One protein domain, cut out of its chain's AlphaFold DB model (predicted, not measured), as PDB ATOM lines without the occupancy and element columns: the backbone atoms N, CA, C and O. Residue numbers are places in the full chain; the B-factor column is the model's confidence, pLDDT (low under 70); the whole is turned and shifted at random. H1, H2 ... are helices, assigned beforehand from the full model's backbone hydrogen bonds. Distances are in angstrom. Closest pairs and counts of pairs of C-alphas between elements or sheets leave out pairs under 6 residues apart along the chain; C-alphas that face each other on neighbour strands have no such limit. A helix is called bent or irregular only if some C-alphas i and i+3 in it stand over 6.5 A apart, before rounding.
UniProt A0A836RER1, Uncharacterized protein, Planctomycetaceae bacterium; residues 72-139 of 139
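What this domain is: This is residues 72 to 139 of the 139 residues of an uncharacterized protein of Planctomycetaceae bacterium (UniProt A0A836RER1). Two long helices, H1 and H2, meet near their ends at a tight turn and spread from there as an open, flat V, with nothing packed between the limbs. The longer limb, H1, bends partway along, and its arm H1a leads away at the far end. The printed part has 68 residues with two named helices, H1 then H2, and no named strand; its class is all helix. It is extended, with a radius of gyration of the C-alphas of 20.5 A, and spans 61 by 42 by 10 A.

Where its parts are: Find C-alpha 72 at (31.108, 19.637, -31.060), where H1, residues 72 to 108, begins. By its hydrogen bonds it was assigned as one helix, but it is bent: C-alphas 83 and 86 are 6.8 A apart. Its arms are H1a, residues 72 to 83, 16.6 A long, and H1b, residues 86 to 108, 33.1 A long, ending at (-12.133, 35.326, -3.061). Look next for H2, residues 112 to 137, which runs 37.8 A to C-alpha 137 at (23.981, 44.403, 3.923).

How they stand to each other: Compare H1a with H1b: their lines stand at a steep tilt of 37 degrees, only just past shallow. H1b and H2 are close but not clearly touching, the closest C-alphas being those of Glu 107 and Lys 115, 7.2 A apart. They run opposite ways at a steep tilt of 48 degrees. H1a and H2 are apart. In H1a, H1b and H2 every O i to N i+4 pair is within hydrogen-bond range.

The domain as a whole: The C-alphas of Glu 72 and Glu 113 are the two farthest apart, 62.2 A. Residues 72 to 106 and 119 to 139 stand free. The link from H1 to H2 is tight, and the printed part has no cut. The mean pLDDT of the printed part is 95.8; look at residue 139, the chain's last, for the one value under 70.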
ATOM      1  N   GLU A  72      32.383  19.998 -30.431       96.62
ATOM      2  CA  GLU A  72      31.108  19.637 -31.060       96.62
ATOM      3  C   GLU A  72      30.026  19.285 -30.034       96.62
ATOM      4  O   GLU A  72      28.880  19.709 -30.158       96.62
ATOM      5  N   GLN A  73      30.380  18.548 -28.974       97.75
ATOM      6  CA  GLN A  73      29.442  18.233 -27.894       97.75
ATOM      7  C   GLN A  73      28.944  19.504 -27.197       97.75
ATOM      8  O   GLN A  73      27.754  19.633 -26.916       97.75
ATOM      9  N   ARG A  74      29.836  20.472 -26.949       96.25
ATOM     10  CA  ARG A  74      29.465  21.762 -26.348       96.25
ATOM     11  C   ARG A  74      28.539  22.566 -27.256       96.25
ATOM     12  O   ARG A  74      27.569  23.136 -26.763       96.25
ATOM     13  N   GLU A  75      28.808  22.587 -28.557       95.75
ATOM     14  CA  GLU A  75      27.953  23.255 -29.544       95.75
ATOM     15  C   GLU A  75      26.545  22.636 -29.566       95.75
ATOM     16  O   GLU A  75      25.569  23.363 -29.365       95.75
ATOM     17  N   LYS A  76      26.439  21.301 -29.622       97.00
ATOM     18  CA  LYS A  76      25.156  20.576 -29.531       97.00
ATOM     19  C   LYS A  76      24.401  20.868 -28.233       97.00
ATOM     20  O   LYS A  76      23.195  21.104 -28.252       97.00
ATOM     21  N   ILE A  77      25.092  20.903 -27.091       96.38
ATOM     22  CA  ILE A  77      24.470  21.256 -25.802       96.38
ATOM     23  C   ILE A  77      23.873  22.663 -25.859       96.38
ATOM     24  O   ILE A  77      22.757  22.880 -25.384       96.38
ATOM     25  N   TYR A  78      24.579  23.630 -26.446       95.19
ATOM     26  CA  TYR A  78      24.066  24.992 -26.564       95.19
ATOM     27  C   TYR A  78      22.858  25.100 -27.493       95.19
ATOM     28  O   TYR A  78      21.952  25.885 -27.211       95.19
ATOM     29  N   GLU A  79      22.818  24.326 -28.573       95.00
ATOM     30  CA  GLU A  79      21.653  24.246 -29.461       95.00
ATOM     31  C   GLU A  79      20.441  23.661 -28.738       95.00
ATOM     32  O   GLU A  79      19.354  24.238 -28.789       95.00
ATOM     33  N   ILE A  80      20.639  22.576 -27.983       95.38
ATOM     34  CA  ILE A  80      19.600  21.963 -27.146       95.38
ATOM     35  C   ILE A  80      19.061  22.988 -26.142       95.38
ATOM     36  O   ILE A  80      17.852  23.201 -26.058       95.38
ATOM     37  N   GLN A  81      19.942  23.676 -25.414       95.12
ATOM     38  CA  GLN A  81      19.538  24.720 -24.471       95.12
ATOM     39  C   GLN A  81      18.746  25.839 -25.158       95.12
ATOM     40  O   GLN A  81      17.741  26.293 -24.617       95.12
ATOM     41  N   ALA A  82      19.177  26.286 -26.340       92.06
ATOM     42  CA  ALA A  82      18.487  27.333 -27.087       92.06
ATOM     43  C   ALA A  82      17.089  26.890 -27.537       92.06
ATOM     44  O   ALA A  82      16.139  27.656 -27.380       92.06
ATOM     45  N   LYS A  83      16.956  25.650 -28.026       93.50
ATOM     46  CA  LYS A  83      15.683  25.058 -28.457       93.50
ATOM     47  C   LYS A  83      14.650  25.044 -27.333       93.50
ATOM     48  O   LYS A  83      13.506  25.429 -27.552       93.50
ATOM     49  N   TYR A  84      15.049  24.620 -26.136       96.94
ATOM     50  CA  TYR A  84      14.120  24.494 -25.011       96.94
ATOM     51  C   TYR A  84      13.892  25.800 -24.250       96.94
ATOM     52  O   TYR A  84      12.893  25.928 -23.548       96.94
ATOM     53  N   ARG A  85      14.778  26.791 -24.383       94.00
ATOM     54  CA  ARG A  85      14.681  28.035 -23.616       94.00
ATOM     55  C   ARG A  85      13.361  28.772 -23.836       94.00
ATOM     56  O   ARG A  85      12.742  29.169 -22.857       94.00
ATOM     57  N   SER A  86      12.934  28.949 -25.085       91.00
ATOM     58  CA  SER A  86      11.682  29.654 -25.393       91.00
ATOM     59  C   SER A  86      10.462  28.912 -24.842       91.00
ATOM     60  O   SER A  86       9.577  29.533 -24.262       91.00
ATOM     61  N   GLN A  87      10.450  27.582 -24.953       96.06
ATOM     62  CA  GLN A  87       9.382  26.736 -24.418       96.06
ATOM     63  C   GLN A  87       9.304  26.828 -22.891       96.06
ATOM     64  O   GLN A  87       8.221  26.985 -22.334       96.06
ATOM     65  N   ILE A  88      10.454  26.791 -22.211       97.38
ATOM     66  CA  ILE A  88      10.530  26.957 -20.757       97.38
ATOM     67  C   ILE A  88      10.041  28.349 -20.351       97.38
ATOM     68  O   ILE A  88       9.244  28.459 -19.426       97.38
ATOM     69  N   GLU A  89      10.489  29.410 -21.029       96.56
ATOM     70  CA  GLU A  89      10.062  30.781 -20.730       96.56
ATOM     71  C   GLU A  89       8.539  30.940 -20.869       96.56
ATOM     72  O   GLU A  89       7.909  31.570 -20.019       96.56
ATOM     73  N   GLU A  90       7.933  30.321 -21.882       97.12
ATOM     74  CA  GLU A  90       6.484  30.347 -22.081       97.12
ATOM     75  C   GLU A  90       5.730  29.568 -20.992       97.12
ATOM     76  O   GLU A  90       4.806  30.100 -20.374       97.12
ATOM     77  N   LEU A  91       6.180  28.353 -20.660       98.56
ATOM     78  CA  LEU A  91       5.607  27.565 -19.564       98.56
ATOM     79  C   LEU A  91       5.729  28.290 -18.218       98.56
ATOM     80  O   LEU A  91       4.800  28.278 -17.414       98.56
ATOM     81  N   MET A  92       6.846  28.974 -17.966       98.44
ATOM     82  CA  MET A  92       7.022  29.766 -16.749       98.44
ATOM     83  C   MET A  92       6.022  30.924 -16.658       98.44
ATOM     84  O   MET A  92       5.529  31.201 -15.562       98.44
ATOM     85  N   LYS A  93       5.675  31.578 -17.777       98.25
ATOM     86  CA  LYS A  93       4.610  32.596 -17.795       98.25
ATOM     87  C   LYS A  93       3.249  31.983 -17.486       98.25
ATOM     88  O   LYS A  93       2.521  32.538 -16.667       98.25
ATOM     89  N   GLN A  94       2.928  30.837 -18.086       98.31
ATOM     90  CA  GLN A  94       1.671  30.128 -17.833       98.31
ATOM     91  C   GLN A  94       1.547  29.715 -16.363       98.31
ATOM     92  O   GLN A  94       0.525  29.973 -15.731       98.31
ATOM     93  N   ILE A  95       2.618  29.172 -15.776       98.56
ATOM     94  CA  ILE A  95       2.686  28.866 -14.341       98.56
ATOM     95  C   ILE A  95       2.490  30.136 -13.506       98.56
ATOM     96  O   ILE A  95       1.771  30.111 -12.510       98.56
ATOM     97  N   GLY A  96       3.109  31.253 -13.895       98.44
ATOM     98  CA  GLY A  96       2.930  32.543 -13.227       98.44
ATOM     99  C   GLY A  96       1.475  33.018 -13.242       98.44
ATOM    100  O   GLY A  96       0.948  33.408 -12.200       98.44
ATOM    101  N   ALA A  97       0.811  32.929 -14.397       98.31
ATOM    102  CA  ALA A  97      -0.595  33.286 -14.554       98.31
ATOM    103  C   ALA A  97      -1.510  32.386 -13.710       98.31
ATOM    104  O   ALA A  97      -2.358  32.893 -12.979       98.31
ATOM    105  N   LEU A  98      -1.288  31.069 -13.736       98.69
ATOM    106  CA  LEU A  98      -2.050  30.113 -12.930       98.69
ATOM    107  C   LEU A  98      -1.866  30.346 -11.432       98.69
ATOM    108  O   LEU A  98      -2.843  30.333 -10.697       98.69
ATOM    109  N   ARG A  99      -0.643  30.622 -10.971       98.56
ATOM    110  CA  ARG A  99      -0.385  30.953  -9.560       98.56
ATOM    111  C   ARG A  99      -1.092  32.233  -9.129       98.56
ATOM    112  O   ARG A  99      -1.588  32.297  -8.008       98.56
ATOM    113  N   LYS A 100      -1.138  33.248  -9.996       98.38
ATOM    114  CA  LYS A 100      -1.876  34.487  -9.726       98.38
ATOM    115  C   LYS A 100      -3.375  34.207  -9.612       98.38
ATOM    116  O   LYS A 100      -3.964  34.568  -8.603       98.38
ATOM    117  N   LYS A 101      -3.946  33.498 -10.589       98.50
ATOM    118  CA  LYS A 101      -5.362  33.114 -10.588       98.50
ATOM    119  C   LYS A 101      -5.726  32.265  -9.367       98.50
ATOM    120  O   LYS A 101      -6.681  32.574  -8.675       98.50
ATOM    121  N   GLN A 102      -4.912  31.258  -9.046       98.56
ATOM    122  CA  GLN A 102      -5.077  30.444  -7.842       98.56
ATOM    123  C   GLN A 102      -5.111  31.316  -6.582       98.56
ATOM    124  O   GLN A 102      -5.954  31.111  -5.717       98.56
ATOM    125  N   LYS A 103      -4.201  32.291  -6.462       98.19
ATOM    126  CA  LYS A 103      -4.182  33.210  -5.321       98.19
ATOM    127  C   LYS A 103      -5.460  34.052  -5.251       98.19
ATOM    128  O   LYS A 103      -6.010  34.193  -4.168       98.19
ATOM    129  N   GLU A 104      -5.917  34.593  -6.376       98.00
ATOM    130  CA  GLU A 104      -7.156  35.380  -6.447       98.00
ATOM    131  C   GLU A 104      -8.374  34.545  -6.034       98.00
ATOM    132  O   GLU A 104      -9.176  35.001  -5.228       98.00
ATOM    133  N   GLU A 105      -8.473  33.301  -6.507       98.44
ATOM    134  CA  GLU A 105      -9.547  32.376  -6.123       98.44
ATOM    135  C   GLU A 105      -9.493  32.013  -4.631       98.44
ATOM    136  O   GLU A 105     -10.529  31.962  -3.972       98.44
ATOM    137  N   ILE A 106      -8.295  31.828  -4.064       98.31
ATOM    138  CA  ILE A 106      -8.116  31.614  -2.619       98.31
ATOM    139  C   ILE A 106      -8.529  32.858  -1.818       98.31
ATOM    140  O   ILE A 106      -9.148  32.733  -0.768       98.31
ATOM    141  N   GLU A 107      -8.189  34.063  -2.270       97.31
ATOM    142  CA  GLU A 107      -8.577  35.296  -1.572       97.31
ATOM    143  C   GLU A 107     -10.076  35.597  -1.726       97.31
ATOM    144  O   GLU A 107     -10.674  36.199  -0.832       97.31
ATOM    145  N   ALA A 108     -10.707  35.142  -2.811       97.81
ATOM    146  CA  ALA A 108     -12.133  35.326  -3.061       97.81
ATOM    147  C   ALA A 108     -13.028  34.573  -2.064       97.81
ATOM    148  O   ALA A 108     -14.138  35.029  -1.801       97.81
ATOM    149  N   VAL A 109     -12.555  33.465  -1.480       98.50
ATOM    150  CA  VAL A 109     -13.316  32.708  -0.466       98.50
ATOM    151  C   VAL A 109     -13.207  33.289   0.949       98.50
ATOM    152  O   VAL A 109     -13.845  32.780   1.868       98.50
ATOM    153  N   LEU A 110     -12.397  34.333   1.148       98.25
ATOM    154  CA  LEU A 110     -12.226  34.977   2.448       98.25
ATOM    155  C   LEU A 110     -13.309  36.028   2.708       98.25
ATOM    156  O   LEU A 110     -13.744  36.736   1.795       98.25
ATOM    157  N   THR A 111     -13.669  36.191   3.981       98.50
ATOM    158  CA  THR A 111     -14.485  37.329   4.428       98.50
ATOM    159  C   THR A 111     -13.681  38.629   4.383       98.50
ATOM    160  O   THR A 111     -12.447  38.615   4.363       98.50
ATOM    161  N   ASP A 112     -14.361  39.773   4.397       97.31
ATOM    162  CA  ASP A 112     -13.686  41.073   4.326       97.31
ATOM    163  C   ASP A 112     -12.783  41.318   5.545       97.31
ATOM    164  O   ASP A 112     -11.623  41.698   5.388       97.31
ATOM    165  N   GLU A 113     -13.237  40.943   6.744       97.69
ATOM    166  CA  GLU A 113     -12.415  40.970   7.962       97.69
ATOM    167  C   GLU A 113     -11.147  40.100   7.836       97.69
ATOM    168  O   GLU A 113     -10.054  40.485   8.269       97.69
ATOM    169  N   GLN A 114     -11.258  38.920   7.212       98.25
ATOM    170  CA  GLN A 114     -10.116  38.035   6.969       98.25
ATOM    171  C   GLN A 114      -9.139  38.635   5.950       98.25
ATOM    172  O   GLN A 114      -7.923  38.530   6.146       98.25
ATOM    173  N   LYS A 115      -9.636  39.295   4.896       97.69
ATOM    174  CA  LYS A 115      -8.808  39.996   3.900       97.69
ATOM    175  C   LYS A 115      -8.047  41.162   4.523       97.69
ATOM    176  O   LYS A 115      -6.846  41.295   4.286       97.69
ATOM    177  N   GLU A 116      -8.692  41.963   5.370       97.50
ATOM    178  CA  GLU A 116      -8.027  43.053   6.091       97.50
ATOM    179  C   GLU A 116      -6.908  42.537   6.999       97.50
ATOM    180  O   GLU A 116      -5.792  43.069   7.012       97.50
ATOM    181  N   ARG A 117      -7.178  41.459   7.745       97.94
ATOM    182  CA  ARG A 117      -6.168  40.822   8.592       97.94
ATOM    183  C   ARG A 117      -5.009  40.271   7.762       97.94
ATOM    184  O   ARG A 117      -3.851  40.435   8.149       97.94
ATOM    185  N   LEU A 118      -5.299  39.652   6.618       97.38
ATOM    186  CA  LEU A 118      -4.288  39.148   5.692       97.38
ATOM    187  C   LEU A 118      -3.394  40.280   5.161       97.38
ATOM    188  O   LEU A 118      -2.172  40.123   5.154       97.38
ATOM    189  N   ALA A 119      -3.966  41.421   4.768       96.44
ATOM    190  CA  ALA A 119      -3.211  42.580   4.289       96.44
ATOM    191  C   ALA A 119      -2.220  43.102   5.345       96.44
ATOM    192  O   ALA A 119      -1.030  43.249   5.052       96.44
ATOM    193  N   LYS A 120      -2.666  43.263   6.600       97.38
ATOM    194  CA  LYS A 120      -1.801  43.685   7.721       97.38
ATOM    195  C   LYS A 120      -0.620  42.728   7.922       97.38
ATOM    196  O   LYS A 120       0.531  43.158   7.996       97.38
ATOM    197  N   LEU A 121      -0.881  41.418   7.918       97.88
ATOM    198  CA  LEU A 121       0.165  40.395   8.045       97.88
ATOM    199  C   LEU A 121       1.162  40.427   6.874       97.88
ATOM    200  O   LEU A 121       2.369  40.242   7.070       97.88
ATOM    201  N   GLN A 122       0.683  40.665   5.649       96.31
ATOM    202  CA  GLN A 122       1.546  40.791   4.474       96.31
ATOM    203  C   GLN A 122       2.470  42.013   4.581       96.31
ATOM    204  O   GLN A 122       3.662  41.892   4.282       96.31
ATOM    205  N   GLU A 123       1.977  43.160   5.046       97.56
ATOM    206  CA  GLU A 123       2.793  44.361   5.261       97.56
ATOM    207  C   GLU A 123       3.870  44.162   6.331       97.56
ATOM    208  O   GLU A 123       5.043  44.488   6.115       97.56
ATOM    209  N   GLU A 124       3.511  43.586   7.477       97.25
ATOM    210  CA  GLU A 124       4.463  43.278   8.547       97.25
ATOM    211  C   GLU A 124       5.564  42.331   8.060       97.25
ATOM    212  O   GLU A 124       6.757  42.553   8.307       97.25
ATOM    213  N   ALA A 125       5.193  41.296   7.302       97.19
ATOM    214  CA  ALA A 125       6.148  40.376   6.703       97.19
ATOM    215  C   ALA A 125       7.103  41.092   5.733       97.19
ATOM    216  O   ALA A 125       8.305  40.799   5.732       97.19
ATOM    217  N   GLN A 126       6.610  42.043   4.934       96.94
ATOM    218  CA  GLN A 126       7.447  42.853   4.045       96.94
ATOM    219  C   GLN A 126       8.428  43.730   4.830       96.94
ATOM    220  O   GLN A 126       9.630  43.689   4.551       96.94
ATOM    221  N   LYS A 127       7.960  44.440   5.865       97.06
ATOM    222  CA  LYS A 127       8.809  45.261   6.749       97.06
ATOM    223  C   LYS A 127       9.911  44.420   7.399       97.06
ATOM    224  O   LYS A 127      11.088  44.783   7.349       97.06
ATOM    225  N   ARG A 128       9.570  43.233   7.913       97.12
ATOM    226  CA  ARG A 128      10.540  42.288   8.497       97.12
ATOM    227  C   ARG A 128      11.568  41.802   7.478       97.12
ATOM    228  O   ARG A 128      12.757  41.728   7.789       97.12
ATOM    229  N   ARG A 129      11.145  41.475   6.252       96.62
ATOM    230  CA  ARG A 129      12.056  41.076   5.162       96.62
ATOM    231  C   ARG A 129      13.010  42.213   4.791       96.62
ATOM    232  O   ARG A 129      14.207  41.963   4.644       96.62
ATOM    233  N   ALA A 130      12.513  43.445   4.698       95.75
ATOM    234  CA  ALA A 130      13.323  44.626   4.413       95.75
ATOM    235  C   ALA A 130      14.364  44.891   5.514       95.75
ATOM    236  O   ALA A 130      15.546  45.058   5.212       95.75
ATOM    237  N   ALA A 131      13.964  44.825   6.788       95.38
ATOM    238  CA  ALA A 131      14.869  44.989   7.925       95.38
ATOM    239  C   ALA A 131      15.981  43.923   7.948       95.38
ATOM    240  O   ALA A 131      17.156  44.249   8.113       95.38
ATOM    241  N   ARG A 132      15.637  42.650   7.698       96.00
ATOM    242  CA  ARG A 132      16.626  41.559   7.587       96.00
ATOM    243  C   ARG A 132      17.607  41.788   6.442       96.00
ATOM    244  O   ARG A 132      18.797  41.535   6.608       96.00
ATOM    245  N   LYS A 133      17.124  42.276   5.294       95.50
ATOM    246  CA  LYS A 133      17.982  42.607   4.152       95.50
ATOM    247  C   LYS A 133      18.952  43.740   4.501       95.50
ATOM    248  O   LYS A 133      20.132  43.594   4.214       95.50
ATOM    249  N   LYS A 134      18.479  44.795   5.181       92.62
ATOM    250  CA  LYS A 134      19.310  45.924   5.639       92.62
ATOM    251  C   LYS A 134      20.399  45.477   6.619       92.62
ATOM    252  O   LYS A 134      21.555  45.830   6.424       92.62
ATOM    253  N   LYS A 135      20.051  44.645   7.608       92.06
ATOM    254  CA  LYS A 135      21.012  44.086   8.576       92.06
ATOM    255  C   LYS A 135      22.073  43.204   7.906       92.06
ATOM    256  O   LYS A 135      23.231  43.254   8.290       92.06
ATOM    257  N   LYS A 136      21.687  42.408   6.899       90.12
ATOM    258  CA  LYS A 136      22.622  41.558   6.142       90.12
ATOM    259  C   LYS A 136      23.549  42.359   5.221       90.12
ATOM    260  O   LYS A 136      24.627  41.884   4.916       90.12
ATOM    261  N   SER A 137      23.127  43.529   4.741       86.69
ATOM    262  CA  SER A 137      23.981  44.403   3.923       86.69
ATOM    263  C   SER A 137      24.903  45.313   4.739       86.69
ATOM    264  O   SER A 137      25.783  45.933   4.158       86.69
ATOM    265  N   SER A 138      24.668  45.444   6.049       79.44
ATOM    266  CA  SER A 138      25.475  46.256   6.972       79.44
ATOM    267  C   SER A 138      26.403  45.420   7.864       79.44
ATOM    268  O   SER A 138      26.945  45.954   8.826       79.44
ATOM    269  N   SER A 139      26.516  44.118   7.596       61.28
ATOM    270  CA  SER A 139      27.401  43.153   8.255       61.28
ATOM    271  C   SER A 139      28.232  42.452   7.197       61.28
ATOM    272  O   SER A 139      29.285  41.923   7.602       61.28
TER     273      SER A 139